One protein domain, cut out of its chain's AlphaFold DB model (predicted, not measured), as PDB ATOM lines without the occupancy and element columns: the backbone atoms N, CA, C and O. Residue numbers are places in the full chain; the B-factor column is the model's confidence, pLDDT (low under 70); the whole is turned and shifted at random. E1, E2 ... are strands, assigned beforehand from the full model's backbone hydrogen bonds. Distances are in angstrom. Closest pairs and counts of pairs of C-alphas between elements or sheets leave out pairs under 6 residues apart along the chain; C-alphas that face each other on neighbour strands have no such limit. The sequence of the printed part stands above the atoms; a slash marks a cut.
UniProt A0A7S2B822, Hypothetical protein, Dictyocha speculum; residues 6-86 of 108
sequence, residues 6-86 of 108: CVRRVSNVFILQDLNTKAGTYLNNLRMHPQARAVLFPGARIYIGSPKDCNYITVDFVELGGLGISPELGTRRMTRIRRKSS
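What this domain is: This is residues 6 to 86 of the 108 residues of the protein "Hypothetical protein" of Dictyocha speculum (UniProt A0A7S2B822). A long, twisted antiparallel sheet, E3, E5, E6, E7, has a smaller sheet, E1, E2, E4, beside it, with few contacts between their strands. The long hairpin of E6 and E7 makes much of the length, with the loop of residues 64 to 75 at one end. The printed part has 81 residues with seven named strands, E1 to E7 in order, and no named helix; the class is all strand. Only just compact and close to loose, with a radius of gyration of the C-alphas of 14.0 A, it spans 45 by 27 by 15 A, only just elongated.

Where its parts are: E1, residues 6 to 10, begins at C-alpha 6 (33.526, -35.404, 31.759). E2 is residues 13 to 18, 16.6 A long; E3 25 to 27; E4 37 to 40; E5 45 to 48. E6, residues 55 to 63, is 26.2 A long. E7, residues 76 to 85, is 26.3 A long and ends at C-alpha 85 (24.371, -50.379, 21.530).

How they stand to each other: E1 and E2 form a hairpin, with N 8 and O 15 2.9 A apart. E4 is antiparallel to E2, with N 16 and O 38 at 2.8 A. E3 and E5 are antiparallel, with N 26 and O 47 at 2.9 A. E5, E6 and E7 form a meander, each strand the antiparallel neighbour of the one before; N 46 and O 57 are 2.9 A apart, N 84 and O 56 3.2 A. Between the sheets, the closest C-alphas of E2 and E3 are those of Asp 18 and Thr 25, 5.7 A apart. E1 and E7 are apart.

The domain as a whole: The farthest C-alphas, those of Lys 22 and Gly 68, are 46.2 A apart. The printed part has no cut. The link from E6 to E7, 12 residues, is long. Confidence is under 70 at residue 54 and residues 61 to 86.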
ATOM      1  N   CYS A   6      32.691 -35.014  30.632       90.94
ATOM      2  CA  CYS A   6      33.526 -35.404  31.759       90.94
ATOM      3  C   CYS A   6      32.645 -35.958  32.877       90.94
ATOM      4  O   CYS A   6      31.608 -35.378  33.196       90.94
ATOM      5  N   VAL A   7      33.059 -37.070  33.486       91.38
ATOM      6  CA  VAL A   7      32.462 -37.574  34.724       91.38
ATOM      7  C   VAL A   7      33.515 -37.486  35.811       91.38
ATOM      8  O   VAL A   7      34.581 -38.089  35.694       91.38
ATOM      9  N   ARG A   8      33.220 -36.741  36.876       90.62
ATOM     10  CA  ARG A   8      34.141 -36.546  37.997       90.62
ATOM     11  C   ARG A   8      33.456 -36.890  39.307       90.62
ATOM     12  O   ARG A   8      32.300 -36.532  39.522       90.62
ATOM     13  N   ARG A   9      34.173 -37.572  40.196       86.31
ATOM     14  CA  ARG A   9      33.714 -37.790  41.569       86.31
ATOM     15  C   ARG A   9      33.997 -36.540  42.401       86.31
ATOM     16  O   ARG A   9      35.118 -36.035  42.376       86.31
ATOM     17  N   VAL A  10      32.996 -36.059  43.130       88.25
ATOM     18  CA  VAL A  10      33.123 -34.991  44.127       88.25
ATOM     19  C   VAL A  10      32.503 -35.515  45.416       88.25
ATOM     20  O   VAL A  10      31.306 -35.789  45.462       88.25
ATOM     21  N   SER A  11      33.327 -35.731  46.440       85.94
ATOM     22  CA  SER A  11      32.914 -36.388  47.687       85.94
ATOM     23  C   SER A  11      32.244 -37.753  47.418       85.94
ATOM     24  O   SER A  11      32.876 -38.662  46.866       85.94
ATOM     25  N   ASN A  12      30.958 -37.894  47.755       82.31
ATOM     26  CA  ASN A  12      30.171 -39.121  47.582       82.31
ATOM     27  C   ASN A  12      29.235 -39.097  46.365       82.31
ATOM     28  O   ASN A  12      28.436 -40.018  46.190       82.31
ATOM     29  N   VAL A  13      29.346 -38.083  45.502       85.56
ATOM     30  CA  VAL A  13      28.532 -37.960  44.288       85.56
ATOM     31  C   VAL A  13      29.390 -37.975  43.026       85.56
ATOM     32  O   VAL A  13      30.557 -37.579  43.019       85.56
ATOM     33  N   PHE A  14      28.795 -38.435  41.929       88.75
ATOM     34  CA  PHE A  14      29.381 -38.333  40.597       88.75
ATOM     35  C   PHE A  14      28.706 -37.192  39.849       88.75
ATOM     36  O   PHE A  14      27.482 -37.109  39.815       88.75
ATOM     37  N   ILE A  15      29.506 -36.315  39.253       92.94
ATOM     38  CA  ILE A  15      29.039 -35.166  38.486       92.94
ATOM     39  C   ILE A  15      29.385 -35.401  37.020       92.94
ATOM     40  O   ILE A  15      30.551 -35.612  36.683       92.94
ATOM     41  N   LEU A  16      28.370 -35.352  36.164       94.38
ATOM     42  CA  LEU A  16      28.499 -35.305  34.714       94.38
ATOM     43  C   LEU A  16      28.559 -33.847  34.261       94.38
ATOM     44  O   LEU A  16      27.748 -33.035  34.699       94.38
ATOM     45  N   GLN A  17      29.484 -33.528  33.363       94.94
ATOM     46  CA  GLN A  17      29.589 -32.227  32.712       94.94
ATOM     47  C   GLN A  17      29.673 -32.403  31.194       94.94
ATOM     48  O   GLN A  17      30.522 -33.153  30.704       94.94
ATOM     49  N   ASP A  18      28.823 -31.695  30.453       93.19
ATOM     50  CA  ASP A  18      28.960 -31.569  28.998       93.19
ATOM     51  C   ASP A  18      30.136 -30.637  28.657       93.19
ATOM     52  O   ASP A  18      30.343 -29.630  29.332       93.19
ATOM     53  N   LEU A  19      30.923 -30.951  27.624       92.19
ATOM     54  CA  LEU A  19      32.089 -30.144  27.231       92.19
ATOM     55  C   LEU A  19      31.806 -29.208  26.043       92.19
ATOM     56  O   LEU A  19      32.720 -28.872  25.297       92.19
ATOM     57  N   ASN A  20      30.552 -28.768  25.891       88.69
ATOM     58  CA  ASN A  20      30.058 -27.928  24.796       88.69
ATOM     59  C   ASN A  20      30.207 -28.582  23.418       88.69
ATOM     60  O   ASN A  20      30.702 -27.987  22.462       88.69
ATOM     61  N   THR A  21      29.798 -29.840  23.324       87.62
ATOM     62  CA  THR A  21      29.906 -30.594  22.072       87.62
ATOM     63  C   THR A  21      28.762 -30.257  21.132       87.62
ATOM     64  O   THR A  21      27.626 -30.048  21.566       87.62
ATOM     65  N   LYS A  22      29.018 -30.274  19.817       87.12
ATOM     66  CA  LYS A  22      27.977 -29.968  18.812       87.12
ATOM     67  C   LYS A  22      26.758 -30.884  18.923       87.12
ATOM     68  O   LYS A  22      25.621 -30.414  18.883       87.12
ATOM     69  N   ALA A  23      26.996 -32.185  19.068       87.56
ATOM     70  CA  ALA A  23      25.929 -33.168  19.214       87.56
ATOM     71  C   ALA A  23      25.321 -33.142  20.633       87.56
ATOM     72  O   ALA A  23      24.134 -33.394  20.813       87.56
ATOM     73  N   GLY A  24      26.093 -32.710  21.631       89.94
ATOM     74  CA  GLY A  24      25.655 -32.572  23.012       89.94
ATOM     75  C   GLY A  24      25.737 -33.872  23.810       89.94
ATOM     76  O   GLY A  24      26.005 -34.962  23.296       89.94
ATOM     77  N   THR A  25      25.471 -33.734  25.103       92.44
ATOM     78  CA  THR A  25      25.364 -34.836  26.059       92.44
ATOM     79  C   THR A  25      23.933 -34.918  26.571       92.44
ATOM     80  O   THR A  25      23.302 -33.892  26.832       92.44
ATOM     81  N   TYR A  26      23.408 -36.133  26.718       93.75
ATOM     82  CA  TYR A  26      22.055 -36.351  27.217       93.75
ATOM     83  C   TYR A  26      22.088 -37.191  28.484       93.75
ATOM     84  O   TYR A  26      22.779 -38.208  28.543       93.75
ATOM     85  N   LEU A  27      21.285 -36.800  29.465       92.94
ATOM     86  CA  LEU A  27      21.072 -37.524  30.708       92.94
ATOM     87  C   LEU A  27      19.614 -37.974  30.752       92.94
ATOM     88  O   LEU A  27      18.709 -37.153  30.658       92.94
ATOM     89  N   ASN A  28      19.378 -39.282  30.863       90.69
ATOM     90  CA  ASN A  28      18.037 -39.874  30.903       90.69
ATOM     91  C   ASN A  28      17.131 -39.387  29.750       90.69
ATOM     92  O   ASN A  28      15.982 -39.018  29.965       90.69
ATOM     93  N   ASN A  29      17.662 -39.388  28.522       91.00
ATOM     94  CA  ASN A  29      17.023 -38.911  27.281       91.00
ATOM     95  C   ASN A  29      16.825 -37.388  27.167       91.00
ATOM     96  O   ASN A  29      16.368 -36.928  26.123       91.00
ATOM     97  N   LEU A  30      17.206 -36.599  28.173       92.38
ATOM     98  CA  LEU A  30      17.113 -35.141  28.136       92.38
ATOM     99  C   LEU A  30      18.461 -34.528  27.765       92.38
ATOM    100  O   LEU A  30      19.491 -34.897  28.328       92.38
ATOM    101  N   ARG A  31      18.463 -33.593  26.809       93.62
ATOM    102  CA  ARG A  31      19.683 -32.882  26.408       93.62
ATOM    103  C   ARG A  31      20.123 -31.971  27.547       93.62
ATOM    104  O   ARG A  31      19.339 -31.150  28.014       93.62
ATOM    105  N   MET A  32      21.372 -32.097  27.971       94.25
ATOM    106  CA  MET A  32      21.964 -31.150  28.907       94.25
ATOM    107  C   MET A  32      22.223 -29.825  28.194       94.25
ATOM    108  O   MET A  32      22.595 -29.801  27.019       94.25
ATOM    109  N   HIS A  33      22.064 -28.718  28.915       93.06
ATOM    110  CA  HIS A  33      22.543 -27.435  28.422       93.06
ATOM    111  C   HIS A  33      24.072 -27.503  28.227       93.06
ATOM    112  O   HIS A  33      24.753 -28.152  29.033       93.06
ATOM    113  N   PRO A  34      24.635 -26.855  27.191       91.06
ATOM    114  CA  PRO A  34      26.079 -26.791  27.014       91.06
ATOM    115  C   PRO A  34      26.805 -26.360  28.290       91.06
ATOM    116  O   PRO A  34      26.358 -25.439  28.976       91.06
ATOM    117  N   GLN A  35      27.901 -27.049  28.618       91.25
ATOM    118  CA  GLN A  35      28.722 -26.827  29.823       91.25
ATOM    119  C   GLN A  35      28.030 -27.066  31.175       91.25
ATOM    120  O   GLN A  35      28.677 -26.941  32.221       91.25
ATOM    121  N   ALA A  36      26.751 -27.450  31.182       91.62
ATOM    122  CA  ALA A  36      26.023 -27.710  32.413       91.62
ATOM    123  C   ALA A  36      26.567 -28.934  33.148       91.62
ATOM    124  O   ALA A  36      27.147 -29.856  32.562       91.62
ATOM    125  N   ARG A  37      26.335 -28.937  34.461       94.62
ATOM    126  CA  ARG A  37      26.689 -30.024  35.369       94.62
ATOM    127  C   ARG A  37      25.421 -30.678  35.898       94.62
ATOM    128  O   ARG A  37      24.469 -29.984  36.235       94.62
ATOM    129  N   ALA A  38      25.432 -31.999  36.000       94.12
ATOM    130  CA  ALA A  38      24.343 -32.771  36.579       94.12
ATOM    131  C   ALA A  38      24.889 -33.833  37.535       94.12
ATOM    132  O   ALA A  38      25.916 -34.459  37.268       94.12
ATOM    133  N   VAL A  39      24.191 -34.042  38.650       92.19
ATOM    134  CA  VAL A  39      24.486 -35.141  39.573       92.19
ATOM    135  C   VAL A  39      23.983 -36.446  38.960       92.19
ATOM    136  O   VAL A  39      22.858 -36.526  38.471       92.19
ATOM    137  N   LEU A  40      24.832 -37.470  38.972       90.31
ATOM    138  CA  LEU A  40      24.496 -38.811  38.520       90.31
ATOM    139  C   LEU A  40      23.965 -39.647  39.681       90.31
ATOM    140  O   LEU A  40      24.599 -39.759  40.732       90.31
ATOM    141  N   PHE A  41      22.834 -40.295  39.433       86.38
ATOM    142  CA  PHE A  41      22.206 -41.263  40.325       86.38
ATOM    143  C   PHE A  41      22.370 -42.688  39.768       86.38
ATOM    144  O   PHE A  41      22.573 -42.839  38.557       86.38
ATOM    145  N   PRO A  42      22.288 -43.739  40.611       83.56
ATOM    146  CA  PRO A  42      22.286 -45.112  40.113       83.56
ATOM    147  C   PRO A  42      21.190 -45.319  39.061       83.56
ATOM    148  O   PRO A  42      20.082 -44.802  39.198       83.56
ATOM    149  N   GLY A  43      21.501 -46.070  38.006       84.50
ATOM    150  CA  GLY A  43      20.580 -46.340  36.901       84.50
ATOM    151  C   GLY A  43      20.480 -45.215  35.865       84.50
ATOM    152  O   GLY A  43      19.812 -45.394  34.843       84.50
ATOM    153  N   ALA A  44      21.165 -44.084  36.075       88.19
ATOM    154  CA  ALA A  44      21.215 -43.008  35.095       88.19
ATOM    155  C   ALA A  44      21.805 -43.489  33.759       88.19
ATOM    156  O   ALA A  44      22.770 -44.265  33.712       88.19
ATOM    157  N   ARG A  45      21.226 -42.994  32.662       90.12
ATOM    158  CA  ARG A  45      21.662 -43.272  31.288       90.12
ATOM    159  C   ARG A  45      22.264 -42.022  30.676       90.12
ATOM    160  O   ARG A  45      21.591 -41.000  30.570       90.12
ATOM    161  N   ILE A  46      23.514 -42.125  30.248       90.88
ATOM    162  CA  ILE A  46      24.250 -41.038  29.603       90.88
ATOM    163  C   ILE A  46      24.369 -41.371  28.120       90.88
ATOM    164  O   ILE A  46      24.948 -42.401  27.776       90.88
ATOM    165  N   TYR A  47      23.858 -40.505  27.251       91.12
ATOM    166  CA  TYR A  47      24.011 -40.639  25.803       91.12
ATOM    167  C   TYR A  47      24.989 -39.593  25.292       91.12
ATOM    168  O   TYR A  47      24.933 -38.422  25.673       91.12
ATOM    169  N   ILE A  48      25.873 -40.037  24.406       88.62
ATOM    170  CA  ILE A  48      26.882 -39.202  23.768       88.62
ATOM    171  C   ILE A  48      26.388 -38.914  22.352       88.62
ATOM    172  O   ILE A  48      26.279 -39.826  21.535       88.62
ATOM    173  N   GLY A  49      26.048 -37.657  22.079       84.56
ATOM    174  CA  GLY A  49      25.590 -37.189  20.776       84.56
ATOM    175  C   GLY A  49      24.081 -37.267  20.541       84.56
ATOM    176  O   GLY A  49      23.473 -36.243  20.260       84.56
ATOM    177  N   SER A  50      23.446 -38.438  20.646       80.31
ATOM    178  CA  SER A  50      21.989 -38.549  20.453       80.31
ATOM    179  C   SER A  50      21.393 -39.774  21.154       80.31
ATOM    180  O   SER A  50      21.928 -40.877  21.016       80.31
ATOM    181  N   PRO A  51      20.230 -39.648  21.825       77.25
ATOM    182  CA  PRO A  51      19.492 -40.797  22.344       77.25
ATOM    183  C   PRO A  51      19.020 -41.757  21.245       77.25
ATOM    184  O   PRO A  51      18.851 -42.948  21.501       77.25
ATOM    185  N   LYS A  52      18.829 -41.258  20.014       78.44
ATOM    186  CA  LYS A  52      18.361 -42.056  18.866       78.44
ATOM    187  C   LYS A  52      19.416 -43.041  18.380       78.44
ATOM    188  O   LYS A  52      19.069 -44.147  17.973       78.44
ATOM    189  N   ASP A  53      20.688 -42.667  18.494       73.06
ATOM    190  CA  ASP A  53      21.814 -43.516  18.098       73.06
ATOM    191  C   ASP A  53      22.018 -44.678  19.070       73.06
ATOM    192  O   ASP A  53      22.832 -45.564  18.816       73.06
ATOM    193  N   CYS A  54      21.247 -44.701  20.167       63.78
ATOM    194  CA  CYS A  54      21.135 -45.835  21.070       63.78
ATOM    195  C   CYS A  54      22.461 -46.268  21.715       63.78
ATOM    196  O   CYS A  54      22.542 -47.360  22.275       63.78
ATOM    197  N   ASN A  55      23.480 -45.413  21.659       71.31
ATOM    198  CA  ASN A  55      24.760 -45.602  22.313       71.31
ATOM    199  C   ASN A  55      24.714 -44.876  23.652       71.31
ATOM    200  O   ASN A  55      24.747 -43.644  23.706       71.31
ATOM    201  N   TYR A  56      24.627 -45.646  24.732       76.25
ATOM    202  CA  TYR A  56      24.604 -45.088  26.077       76.25
ATOM    203  C   TYR A  56      25.535 -45.808  27.035       76.25
ATOM    204  O   TYR A  56      25.879 -46.984  26.873       76.25
ATOM    205  N   ILE A  57      25.924 -45.051  28.051       81.69
ATOM    206  CA  ILE A  57      26.615 -45.505  29.244       81.69
ATOM    207  C   ILE A  57      25.574 -45.600  30.357       81.69
ATOM    208  O   ILE A  57      24.890 -44.618  30.652       81.69
ATOM    209  N   THR A  58      25.452 -46.772  30.976       75.38
ATOM    210  CA  THR A  58      24.740 -46.904  32.255       75.38
ATOM    211  C   THR A  58      25.695 -46.687  33.411       75.38
ATOM    212  O   THR A  58      26.839 -47.149  33.370       75.38
ATOM    213  N   VAL A  59      25.204 -46.000  34.437       75.94
ATOM    214  CA  VAL A  59      25.937 -45.767  35.677       75.94
ATOM    215  C   VAL A  59      25.331 -46.624  36.777       75.94
ATOM    216  O   VAL A  59      24.241 -46.338  37.266       75.94
ATOM    217  N   ASP A  60      26.066 -47.657  37.178       73.62
ATOM    218  CA  ASP A  60      25.721 -48.493  38.324       73.62
ATOM    219  C   ASP A  60      26.653 -48.140  39.496       73.62
ATOM    220  O   ASP A  60      27.879 -48.053  39.339       73.62
ATOM    221  N   PHE A  61      26.071 -47.907  40.674       68.62
ATOM    222  CA  PHE A  61      26.823 -47.748  41.919       68.62
ATOM    223  C   PHE A  61      26.784 -49.060  42.692       68.62
ATOM    224  O   PHE A  61      25.737 -49.691  42.797       68.62
ATOM    225  N   VAL A  62      27.931 -49.457  43.237       61.38
ATOM    226  CA  VAL A  62      28.007 -50.539  44.220       61.38
ATOM    227  C   VAL A  62      28.345 -49.897  45.554       61.38
ATOM    228  O   VAL A  62      29.317 -49.141  45.656       61.38
ATOM    229  N   GLU A  63      27.524 -50.178  46.561       58.31
ATOM    230  CA  GLU A  63      27.869 -49.880  47.943       58.31
ATOM    231  C   GLU A  63      28.965 -50.853  48.368       58.31
ATOM    232  O   GLU A  63      28.779 -52.069  48.379       58.31
ATOM    233  N   LEU A  64      30.146 -50.317  48.667       56.50
ATOM    234  CA  LEU A  64      31.192 -51.095  49.310       56.50
ATOM    235  C   LEU A  64      30.825 -51.160  50.790       56.50
ATOM    236  O   LEU A  64      31.185 -50.277  51.565       56.50
ATOM    237  N   GLY A  65      30.024 -52.162  51.151       45.53
ATOM    238  CA  GLY A  65      29.714 -52.462  52.541       45.53
ATOM    239  C   GLY A  65      31.004 -52.758  53.301       45.53
ATOM    240  O   GLY A  65      31.719 -53.703  52.978       45.53
ATOM    241  N   GLY A  66      31.304 -51.929  54.295       44.38
ATOM    242  CA  GLY A  66      32.448 -52.092  55.178       44.38
ATOM    243  C   GLY A  66      32.241 -51.290  56.456       44.38
ATOM    244  O   GLY A  66      32.517 -50.100  56.478       44.38
ATOM    245  N   LEU A  67      31.745 -51.979  57.488       44.66
ATOM    246  CA  LEU A  67      31.832 -51.631  58.912       44.66
ATOM    247  C   LEU A  67      31.273 -50.252  59.323       44.66
ATOM    248  O   LEU A  67      32.002 -49.278  59.460       44.66
ATOM    249  N   GLY A  68      29.974 -50.207  59.633       42.97
ATOM    250  CA  GLY A  68      29.460 -49.324  60.691       42.97
ATOM    251  C   GLY A  68      29.489 -47.810  60.453       42.97
ATOM    252  O   GLY A  68      29.393 -47.060  61.418       42.97
ATOM    253  N   ILE A  69      29.588 -47.340  59.210       44.12
ATOM    254  CA  ILE A  69      29.447 -45.911  58.899       44.12
ATOM    255  C   ILE A  69      28.012 -45.652  58.441       44.12
ATOM    256  O   ILE A  69      27.520 -46.328  57.539       44.12
ATOM    257  N   SER A  70      27.350 -44.694  59.092       45.91
ATOM    258  CA  SER A  70      25.974 -44.259  58.824       45.91
ATOM    259  C   SER A  70      25.672 -44.188  57.308       45.91
ATOM    260  O   SER A  70      26.526 -43.701  56.557       45.91
ATOM    261  N   PRO A  71      24.491 -44.634  56.827       49.84
ATOM    262  CA  PRO A  71      24.152 -44.744  55.396       49.84
ATOM    263  C   PRO A  71      24.286 -43.433  54.600       49.84
ATOM    264  O   PRO A  71      24.376 -43.450  53.372       49.84
ATOM    265  N   GLU A  72      24.376 -42.296  55.287       50.12
ATOM    266  CA  GLU A  72      24.586 -40.973  54.694       50.12
ATOM    267  C   GLU A  72      26.045 -40.714  54.248       50.12
ATOM    268  O   GLU A  72      26.301 -39.838  53.420       50.12
ATOM    269  N   LEU A  73      27.012 -41.510  54.727       46.69
ATOM    270  CA  LEU A  73      28.456 -41.348  54.488       46.69
ATOM    271  C   LEU A  73      29.116 -42.515  53.736       46.69
ATOM    272  O   LEU A  73      30.335 -42.512  53.542       46.69
ATOM    273  N   GLY A  74      28.332 -43.482  53.256       49.12
ATOM    274  CA  GLY A  74      28.832 -44.602  52.459       49.12
ATOM    275  C   GLY A  74      29.622 -44.132  51.230       49.12
ATOM    276  O   GLY A  74      29.130 -43.382  50.383       49.12
ATOM    277  N   THR A  75      30.871 -44.587  51.104       54.78
ATOM    278  CA  THR A  75      31.741 -44.267  49.963       54.78
ATOM    279  C   THR A  75      31.204 -44.961  48.705       54.78
ATOM    280  O   THR A  75      31.545 -46.105  48.413       54.78
ATOM    281  N   ARG A  76      30.376 -44.271  47.911       57.75
ATOM    282  CA  ARG A  76      29.833 -44.812  46.650       57.75
ATOM    283  C   ARG A  76      30.903 -44.850  45.565       57.75
ATOM    284  O   ARG A  76      31.452 -43.813  45.199       57.75
ATOM    285  N   ARG A  77      31.205 -46.027  45.012       58.06
ATOM    286  CA  ARG A  77      32.115 -46.167  43.862       58.06
ATOM    287  C   ARG A  77      31.301 -46.452  42.599       58.06
ATOM    288  O   ARG A  77      30.458 -47.344  42.585       58.06
ATOM    289  N   MET A  78      31.572 -45.708  41.526       54.62
ATOM    290  CA  MET A  78      31.135 -46.070  40.178       54.62
ATOM    291  C   MET A  78      31.985 -47.262  39.752       54.62
ATOM    292  O   MET A  78      33.198 -47.135  39.586       54.62
ATOM    293  N   THR A  79      31.368 -48.434  39.668       50.38
ATOM    294  CA  THR A  79      32.095 -49.696  39.477       50.38
ATOM    295  C   THR A  79      32.023 -50.210  38.055       50.38
ATOM    296  O   THR A  79      32.868 -51.014  37.663       50.38
ATOM    297  N   ARG A  80      31.044 -49.765  37.255       58.34
ATOM    298  CA  ARG A  80      30.876 -50.302  35.907       58.34
ATOM    299  C   ARG A  80      30.241 -49.306  34.942       58.34
ATOM    300  O   ARG A  80      29.118 -48.863  35.139       58.34
ATOM    301  N   ILE A  81      30.962 -49.020  33.859       61.88
ATOM    302  CA  ILE A  81      30.450 -48.355  32.657       61.88
ATOM    303  C   ILE A  81      30.152 -49.457  31.644       61.88
ATOM    304  O   ILE A  81      31.069 -50.114  31.151       61.88
ATOM    305  N   ARG A  82      28.872 -49.694  31.340       62.28
ATOM    306  CA  ARG A  82      28.473 -50.602  30.256       62.28
ATOM    307  C   ARG A  82      28.078 -49.776  29.047       62.28
ATOM    308  O   ARG A  82      27.152 -48.974  29.129       62.28
ATOM    309  N   ARG A  83      28.762 -49.998  27.924       62.34
ATOM    310  CA  ARG A  83      28.285 -49.539  26.621       62.34
ATOM    311  C   ARG A  83      27.241 -50.534  26.146       62.34
ATOM    312  O   ARG A  83      27.555 -51.707  25.961       62.34
ATOM    313  N   LYS A  84      26.010 -50.075  25.971       63.41
ATOM    314  CA  LYS A  84      25.009 -50.816  25.210       63.41
ATOM    315  C   LYS A  84      24.771 -50.053  23.918       63.41
ATOM    316  O   LYS A  84      24.411 -48.883  23.961       63.41
ATOM    317  N   SER A  85      24.998 -50.725  22.798       56.56
ATOM    318  CA  SER A  85      24.371 -50.379  21.530       56.56
ATOM    319  C   SER A  85      23.016 -51.078  21.516       56.56
ATOM    320  O   SER A  85      22.969 -52.305  21.656       56.56
ATOM    321  N   SER A  86      21.907 -50.350  21.381       52.69
ATOM    322  CA  SER A  86      20.641 -51.028  21.065       52.69
ATOM    323  C   SER A  86      20.809 -51.807  19.755       52.69
ATOM    324  O   SER A  86      21.573 -51.364  18.888       52.69
TER     325      SER A  86